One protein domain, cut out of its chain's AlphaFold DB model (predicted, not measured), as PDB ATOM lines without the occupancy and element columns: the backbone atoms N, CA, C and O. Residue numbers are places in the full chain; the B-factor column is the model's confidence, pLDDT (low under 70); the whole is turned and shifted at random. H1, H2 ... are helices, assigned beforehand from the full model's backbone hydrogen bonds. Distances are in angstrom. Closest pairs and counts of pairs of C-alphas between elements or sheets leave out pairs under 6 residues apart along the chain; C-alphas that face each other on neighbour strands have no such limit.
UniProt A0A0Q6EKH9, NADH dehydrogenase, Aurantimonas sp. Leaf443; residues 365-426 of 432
ATOM      1  N   LYS A 365     225.602 233.909 184.312       92.25
ATOM      2  CA  LYS A 365     225.775 234.196 185.750       92.25
ATOM      3  C   LYS A 365     224.636 235.039 186.321       92.25
ATOM      4  O   LYS A 365     224.552 235.206 187.537       92.25
ATOM      5  N   GLN A 366     223.745 235.554 185.473       89.31
ATOM      6  CA  GLN A 366     222.501 236.186 185.912       89.31
ATOM      7  C   GLN A 366     221.549 235.203 186.611       89.31
ATOM      8  O   GLN A 366     220.706 235.632 187.399       89.31
ATOM      9  N   ILE A 367     221.687 233.894 186.372       89.56
ATOM     10  CA  ILE A 367     220.952 232.865 187.112       89.56
ATOM     11  C   ILE A 367     221.663 232.606 188.440       89.56
ATOM     12  O   ILE A 367     222.831 232.206 188.484       89.56
ATOM     13  N   ALA A 368     220.933 232.779 189.542       86.31
ATOM     14  CA  ALA A 368     221.445 232.520 190.875       86.31
ATOM     15  C   ALA A 368     221.908 231.063 190.986       86.31
ATOM     16  O   ALA A 368     221.115 230.129 190.873       86.31
ATOM     17  N   GLY A 369     223.209 230.904 191.219       85.62
ATOM     18  CA  GLY A 369     223.861 229.612 191.376       85.62
ATOM     19  C   GLY A 369     224.785 229.204 190.232       85.62
ATOM     20  O   GLY A 369     225.585 228.280 190.433       85.62
ATOM     21  N   ILE A 370     224.757 229.931 189.111       90.06
ATOM     22  CA  ILE A 370     225.738 229.841 188.027       90.06
ATOM     23  C   ILE A 370     226.856 230.856 188.296       90.06
ATOM     24  O   ILE A 370     226.654 232.064 188.254       90.06
ATOM     25  N   GLY A 371     228.052 230.360 188.614       88.69
ATOM     26  CA  GLY A 371     229.269 231.174 188.706       88.69
ATOM     27  C   GLY A 371     230.134 231.062 187.443       88.69
ATOM     28  O   GLY A 371     229.844 230.218 186.595       88.69
ATOM     29  N   PRO A 372     231.248 231.810 187.340       89.06
ATOM     30  CA  PRO A 372     232.116 231.816 186.151       89.06
ATOM     31  C   PRO A 372     232.610 230.426 185.718       89.06
ATOM     32  O   PRO A 372     232.679 230.118 184.535       89.06
ATOM     33  N   VAL A 373     232.907 229.549 186.682       90.44
ATOM     34  CA  VAL A 373     233.345 228.164 186.415       90.44
ATOM     35  C   VAL A 373     232.210 227.307 185.844       90.44
ATOM     36  O   VAL A 373     232.442 226.407 185.044       90.44
ATOM     37  N   ILE A 374     230.978 227.563 186.277       89.88
ATOM     38  CA  ILE A 374     229.794 226.812 185.855       89.88
ATOM     39  C   ILE A 374     229.357 227.285 184.469       89.88
ATOM     40  O   ILE A 374     229.050 226.458 183.620       89.88
ATOM     41  N   GLU A 375     229.401 228.596 184.231       91.69
ATOM     42  CA  GLU A 375     229.193 229.205 182.917       91.69
ATOM     43  C   GLU A 375     230.171 228.636 181.879       91.69
ATOM     44  O   GLU A 375     229.730 228.175 180.831       91.69
ATOM     45  N   ALA A 376     231.466 228.541 182.205       89.50
ATOM     46  CA  ALA A 376     232.458 227.941 181.310       89.50
ATOM     47  C   ALA A 376     232.115 226.485 180.937       89.50
ATOM     48  O   ALA A 376     232.132 226.127 179.764       89.50
ATOM     49  N   LYS A 377     231.719 225.659 181.914       90.56
ATOM     50  CA  LYS A 377     231.306 224.266 181.658       90.56
ATOM     51  C   LYS A 377     230.020 224.165 180.838       90.56
ATOM     52  O   LYS A 377     229.878 223.269 180.017       90.56
ATOM     53  N   LEU A 378     229.068 225.068 181.061       90.31
ATOM     54  CA  LEU A 378     227.843 225.142 180.264       90.31
ATOM     55  C   LEU A 378     228.155 225.537 178.816       90.31
ATOM     56  O   LEU A 378     227.621 224.928 177.893       90.31
ATOM     57  N   ASN A 379     229.071 226.482 178.614       89.81
ATOM     58  CA  ASN A 379     229.551 226.875 177.294       89.81
ATOM     59  C   ASN A 379     230.294 225.726 176.588       89.81
ATOM     60  O   ASN A 379     230.082 225.519 175.399       89.81
ATOM     61  N   GLU A 380     231.107 224.938 177.296       88.19
ATOM     62  CA  GLU A 380     231.737 223.724 176.743       88.19
ATOM     63  C   GLU A 380     230.707 222.670 176.307       88.19
ATOM     64  O   GLU A 380     230.930 221.943 175.342       88.19
ATOM     65  N   LEU A 381     229.563 222.604 176.990       88.62
ATOM     66  CA  LEU A 381     228.454 221.713 176.639       88.62
ATOM     67  C   LEU A 381     227.571 222.240 175.503       88.62
ATOM     68  O   LEU A 381     226.672 221.522 175.068       88.62
ATOM     69  N   GLY A 382     227.808 223.466 175.033       88.81
ATOM     70  CA  GLY A 382     227.034 224.090 173.964       88.81
ATOM     71  C   GLY A 382     225.858 224.949 174.432       88.81
ATOM     72  O   GLY A 382     224.929 225.207 173.662       88.81
ATOM     73  N   VAL A 383     225.855 225.369 175.699       91.94
ATOM     74  CA  VAL A 383     224.848 226.259 176.293       91.94
ATOM     75  C   VAL A 383     225.438 227.660 176.397       91.94
ATOM     76  O   VAL A 383     226.282 227.921 177.252       91.94
ATOM     77  N   TYR A 384     224.979 228.565 175.536       89.50
ATOM     78  CA  TYR A 384     225.480 229.939 175.423       89.50
ATOM     79  C   TYR A 384     224.405 231.002 175.668       89.50
ATOM     80  O   TYR A 384     224.735 232.166 175.875       89.50
ATOM     81  N   HIS A 385     223.124 230.626 175.635       91.88
ATOM     82  CA  HIS A 385     222.002 231.558 175.709       91.88
ATOM     83  C   HIS A 385     220.995 231.165 176.797       91.88
ATOM     84  O   HIS A 385     220.658 229.990 176.963       91.88
ATOM     85  N   LEU A 386     220.415 232.159 177.476       90.00
ATOM     86  CA  LEU A 386     219.384 231.972 178.504       90.00
ATOM     87  C   LEU A 386     218.132 231.293 177.935       90.00
ATOM     88  O   LEU A 386     217.471 230.527 178.634       90.00
ATOM     89  N   ARG A 387     217.836 231.499 176.644       89.06
ATOM     90  CA  ARG A 387     216.735 230.811 175.946       89.06
ATOM     91  C   ARG A 387     216.894 229.287 175.924       89.06
ATOM     92  O   ARG A 387     215.887 228.591 175.953       89.06
ATOM     93  N   GLN A 388     218.129 228.773 175.891       90.06
ATOM     94  CA  GLN A 388     218.380 227.327 175.898       90.06
ATOM     95  C   GLN A 388     217.990 226.743 177.258       90.06
ATOM     96  O   GLN A 388     217.254 225.766 177.311       90.06
ATOM     97  N   ILE A 389     218.387 227.409 178.348       90.12
ATOM     98  CA  ILE A 389     218.026 227.016 179.719       90.12
ATOM     99  C   ILE A 389     216.515 227.164 179.953       90.12
ATOM    100  O   ILE A 389     215.890 226.313 180.581       90.12
ATOM    101  N   ALA A 390     215.903 228.223 179.416       90.62
ATOM    102  CA  ALA A 390     214.466 228.466 179.522       90.62
ATOM    103  C   ALA A 390     213.614 227.412 178.788       90.62
ATOM    104  O   ALA A 390     212.468 227.175 179.181       90.62
ATOM    105  N   ALA A 391     214.160 226.801 177.733       90.00
ATOM    106  CA  ALA A 391     213.494 225.777 176.936       90.00
ATOM    107  C   ALA A 391     213.604 224.364 177.535       90.00
ATOM    108  O   ALA A 391     212.910 223.467 177.060       90.00
ATOM    109  N   TRP A 392     214.434 224.159 178.564       91.38
ATOM    110  CA  TRP A 392     214.634 222.833 179.139       91.38
ATOM    111  C   TRP A 392     213.389 222.279 179.830       91.38
ATOM    112  O   TRP A 392     212.662 222.979 180.541       91.38
ATOM    113  N   ARG A 393     213.196 220.970 179.674       89.69
ATOM    114  CA  ARG A 393     212.310 220.146 180.504       89.69
ATOM    115  C   ARG A 393     213.039 219.714 181.778       89.69
ATOM    116  O   ARG A 393     214.265 219.694 181.840       89.69
ATOM    117  N   GLU A 394     212.298 219.301 182.802       86.00
ATOM    118  CA  GLU A 394     212.903 218.822 184.057       86.00
ATOM    119  C   GLU A 394     213.849 217.626 183.842       86.00
ATOM    120  O   GLU A 394     214.896 217.559 184.478       86.00
ATOM    121  N   ALA A 395     213.547 216.733 182.890       85.31
ATOM    122  CA  ALA A 395     214.427 215.621 182.510       85.31
ATOM    123  C   ALA A 395     215.778 216.090 181.931       85.31
ATOM    124  O   ALA A 395     216.813 215.471 182.179       85.31
ATOM    125  N   GLU A 396     215.771 217.207 181.205       88.19
ATOM    126  CA  GLU A 396     216.948 217.815 180.578       88.19
ATOM    127  C   GLU A 396     217.782 218.589 181.604       88.19
ATOM    128  O   GLU A 396     219.012 218.497 181.622       88.19
ATOM    129  N   LEU A 397     217.113 219.274 182.538       88.31
ATOM    130  CA  LEU A 397     217.769 219.902 183.682       88.31
ATOM    131  C   LEU A 397     218.432 218.862 184.590       88.31
ATOM    132  O   LEU A 397     219.551 219.082 185.043       88.31
ATOM    133  N   LEU A 398     217.775 217.724 184.831       86.38
ATOM    134  CA  LEU A 398     218.346 216.611 185.593       86.38
ATOM    135  C   LEU A 398     219.578 216.019 184.900       86.38
ATOM    136  O   LEU A 398     220.542 215.659 185.574       86.38
ATOM    137  N   TRP A 399     219.586 215.953 183.566       88.44
ATOM    138  CA  TRP A 399     220.762 215.525 182.812       88.44
ATOM    139  C   TRP A 399     221.937 216.491 182.983       88.44
ATOM    140  O   TRP A 399     223.038 216.055 183.318       88.44
ATOM    141  N   ILE A 400     221.699 217.797 182.829       89.19
ATOM    142  CA  ILE A 400     222.726 218.836 183.020       89.19
ATOM    143  C   ILE A 400     223.229 218.854 184.467       89.19
ATOM    144  O   ILE A 400     224.433 218.922 184.703       89.19
ATOM    145  N   ASP A 401     222.331 218.747 185.444       87.56
ATOM    146  CA  ASP A 401     222.676 218.721 186.864       87.56
ATOM    147  C   ASP A 401     223.563 217.513 187.211       87.56
ATOM    148  O   ASP A 401     224.580 217.665 187.890       87.56
ATOM    149  N   ASN A 402     223.250 216.334 186.664       86.44
ATOM    150  CA  ASN A 402     224.089 215.146 186.808       86.44
ATOM    151  C   ASN A 402     225.446 215.314 186.111       86.44
ATOM    152  O   ASN A 402     226.472 214.967 186.694       86.44
ATOM    153  N   HIS A 403     225.473 215.891 184.906       85.94
ATOM    154  CA  HIS A 403     226.711 216.138 184.163       85.94
ATOM    155  C   HIS A 403     227.635 217.134 184.886       85.94
ATOM    156  O   HIS A 403     228.857 216.998 184.869       85.94
ATOM    157  N   LEU A 404     227.053 218.112 185.581       86.69
ATOM    158  CA  LEU A 404     227.772 219.082 186.407       86.69
ATOM    159  C   LEU A 404     228.002 218.601 187.856       86.69
ATOM    160  O   LEU A 404     228.636 219.310 188.639       86.69
ATOM    161  N   ASN A 405     227.552 217.386 188.196       84.50
ATOM    162  CA  ASN A 405     227.667 216.734 189.506       84.50
ATOM    163  C   ASN A 405     227.030 217.531 190.666       84.50
ATOM    164  O   ASN A 405     227.583 217.639 191.762       84.50
ATOM    165  N   PHE A 406     225.855 218.108 190.419       83.19
ATOM    166  CA  PHE A 406     225.165 219.018 191.333       83.19
ATOM    167  C   PHE A 406     224.117 218.370 192.247       83.19
ATOM    168  O   PHE A 406     223.718 218.986 193.242       83.19
ATOM    169  N   ARG A 407     223.719 217.119 191.990       84.25
ATOM    170  CA  ARG A 407     222.798 216.335 192.838       84.25
ATOM    171  C   ARG A 407     221.485 217.086 193.144       84.25
ATOM    172  O   ARG A 407     221.093 217.295 194.301       84.25
ATOM    173  N   GLY A 408     220.812 217.536 192.093       81.31
ATOM    174  CA  GLY A 408     219.526 218.228 192.087       81.31
ATOM    175  C   GLY A 408     219.575 219.699 192.511       81.31
ATOM    176  O   GLY A 408     218.540 220.256 192.881       81.31
ATOM    177  N   ARG A 409     220.752 220.337 192.529       87.56
ATOM    178  CA  ARG A 409     220.887 221.754 192.910       87.56
ATOM    179  C   ARG A 409     220.197 222.671 191.908       87.56
ATOM    180  O   ARG A 409     219.481 223.568 192.341       87.56
ATOM    181  N   ALA A 410     220.364 222.426 190.610       87.12
ATOM    182  CA  ALA A 410     219.798 223.266 189.559       87.12
ATOM    183  C   ALA A 410     218.256 223.279 189.605       87.12
ATOM    184  O   ALA A 410     217.627 224.307 189.347       87.12
ATOM    185  N   LEU A 411     217.649 222.160 190.029       86.06
ATOM    186  CA  LEU A 411     216.206 222.048 190.269       86.06
ATOM    187  C   LEU A 411     215.772 222.833 191.517       86.06
ATOM    188  O   LEU A 411     214.818 223.605 191.458       86.06
ATOM    189  N   ARG A 412     216.490 222.692 192.643       87.56
ATOM    190  CA  ARG A 412     216.189 223.437 193.885       87.56
ATOM    191  C   ARG A 412     216.330 224.947 193.710       87.56
ATOM    192  O   ARG A 412     215.549 225.703 194.281       87.56
ATOM    193  N   GLU A 413     217.310 225.372 192.923       88.62
ATOM    194  CA  GLU A 413     217.556 226.777 192.595       88.62
ATOM    195  C   GLU A 413     216.674 227.275 191.438       88.62
ATOM    196  O   GLU A 413     216.760 228.441 191.077       88.62
ATOM    197  N   LYS A 414     215.788 226.444 190.874       90.75
ATOM    198  CA  LYS A 414     214.804 226.835 189.849       90.75
ATOM    199  C   LYS A 414     215.419 227.538 188.630       90.75
ATOM    200  O   LYS A 414     214.923 228.572 188.180       90.75
ATOM    201  N   TRP A 415     216.501 226.987 188.080       92.44
ATOM    202  CA  TRP A 415     217.231 227.617 186.971       92.44
ATOM    203  C   TRP A 415     216.362 227.898 185.736       92.44
ATOM    204  O   TRP A 415     216.491 228.964 185.139       92.44
ATOM    205  N   ILE A 416     215.438 226.993 185.386       91.94
ATOM    206  CA  ILE A 416     214.521 227.172 184.245       91.94
ATOM    207  C   ILE A 416     213.626 228.406 184.443       91.94
ATOM    208  O   ILE A 416     213.479 229.219 183.531       91.94
ATOM    209  N   ASP A 417     213.046 228.580 185.634       89.94
ATOM    210  CA  ASP A 417     212.132 229.695 185.926       89.94
ATOM    211  C   ASP A 417     212.865 231.045 185.912       89.94
ATOM    212  O   ASP A 417     212.355 232.040 185.385       89.94
ATOM    213  N   GLN A 418     214.093 231.069 186.439       92.06
ATOM    214  CA  GLN A 418     214.960 232.244 186.375       92.06
ATOM    215  C   GLN A 418     215.310 232.593 184.921       92.06
ATOM    216  O   GLN A 418     215.145 233.739 184.507       92.06
ATOM    217  N   ALA A 419     215.705 231.601 184.117       91.25
ATOM    218  CA  ALA A 419     216.036 231.792 182.708       91.25
ATOM    219  C   ALA A 419     214.839 232.299 181.883       91.25
ATOM    220  O   ALA A 419     214.993 233.195 181.050       91.25
ATOM    221  N   LYS A 420     213.626 231.787 182.137       91.50
ATOM    222  CA  LYS A 420     212.384 232.283 181.511       91.50
ATOM    223  C   LYS A 420     212.120 233.748 181.856       91.50
ATOM    224  O   LYS A 420     211.773 234.533 180.981       91.50
ATOM    225  N   THR A 421     212.332 234.125 183.113       89.69
ATOM    226  CA  THR A 421     212.138 235.508 183.570       89.69
ATOM    227  C   THR A 421     213.148 236.464 182.926       89.69
ATOM    228  O   THR A 421     212.775 237.537 182.454       89.69
ATOM    229  N   LEU A 422     214.419 236.061 182.850       87.75
ATOM    230  CA  LEU A 422     215.502 236.869 182.279       87.75
ATOM    231  C   LEU A 422     215.419 236.976 180.744       87.75
ATOM    232  O   LEU A 422     215.679 238.038 180.176       87.75
ATOM    233  N   SER A 423     214.993 235.908 180.064       82.19
ATOM    234  CA  SER A 423     214.779 235.920 178.608       82.19
ATOM    235  C   SER A 423     213.543 236.725 178.192       82.19
ATOM    236  O   SER A 423     213.579 237.392 177.161       82.19
ATOM    237  N   ALA A 424     212.485 236.760 179.012       74.25
ATOM    238  CA  ALA A 424     211.306 237.597 178.771       74.25
ATOM    239  C   ALA A 424     211.590 239.110 178.896       74.25
ATOM    240  O   ALA A 424     210.924 239.913 178.247       74.25
ATOM    241  N   GLY A 425     212.591 239.503 179.694       59.59
ATOM    242  CA  GLY A 425     213.047 240.894 179.820       59.59
ATOM    243  C   GLY A 425     213.919 241.381 178.655       59.59
ATOM    244  O   GLY A 425     214.165 242.580 178.534       59.59
ATOM    245  N   THR A 426     214.353 240.469 177.780       52.53
ATOM    246  CA  THR A 426     215.275 240.734 176.668       52.53
ATOM    247  C   THR A 426     214.570 240.495 175.330       52.53
ATOM    248  O   THR A 426     214.966 239.651 174.530       52.53
TER     249      THR A 426
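AT A GLANCE: This is residues 365 to 426 of the 432 residues of the protein "NADH dehydrogenase" of Aurantimonas sp. Leaf443 (UniProt A0A0Q6EKH9). Four helices follow one another round a turn, H2 to H3 to H4 to H5, and the turn closes where H5 packs on H2; H1 lies off to one side of these four and touches no helix. The 62 printed residues hold five named helices, H1 to H5 in that order, and no named strand: the class is all helix. The whole is compact, with a radius of gyration of the C-alphas of 10.5 A and spans of 30 by 21 by 18 A.

HOW THE PARTS SIT: Start at H1, residues 372 to 380; it is apart from H2, residues 386 to 390. H2 is only just apart from H3, residues 394 to 403, with closest C-alphas 8.1 A apart. H3 touches H4, residues 409 to 412, closest at the C-alphas of Asp 401 and Ala 410, 6.0 A. H4 and H5, residues 415 to 424, meet only through their link. H5 touches H2, closest at the C-alphas of Ala 390 and Lys 420, 4.8 A. H3 and H5 are close but not clearly touching, with the C-alphas of Leu 397 and Ile 416 closest at 8.0 A; they run opposite ways at a steep tilt of 66 degrees. In H1, H2, H3 and H5 every O i to N i+4 pair is within hydrogen-bond range; H4 is too short for one.

IN THESE COORDINATES: Find C-alpha 372 at (232.116, 231.816, 186.151), where H1 begins; it runs 12.4 A to C-alpha 380. H2 covers 6.1 A, H3 14.1 A and H4 5.1 A. H5 runs 14.2 A from C-alpha 415 at (217.231, 227.617, 186.971) to C-alpha 424 at (211.306, 237.597, 178.771).

THE WHOLE: The C-alphas farthest apart, of Arg 407 and Thr 426, are 30.2 A apart. The printed part has no cut, and the four links between helices are tight. Mean pLDDT of the printed part is 87.4; residues 425 to 426 are under 70.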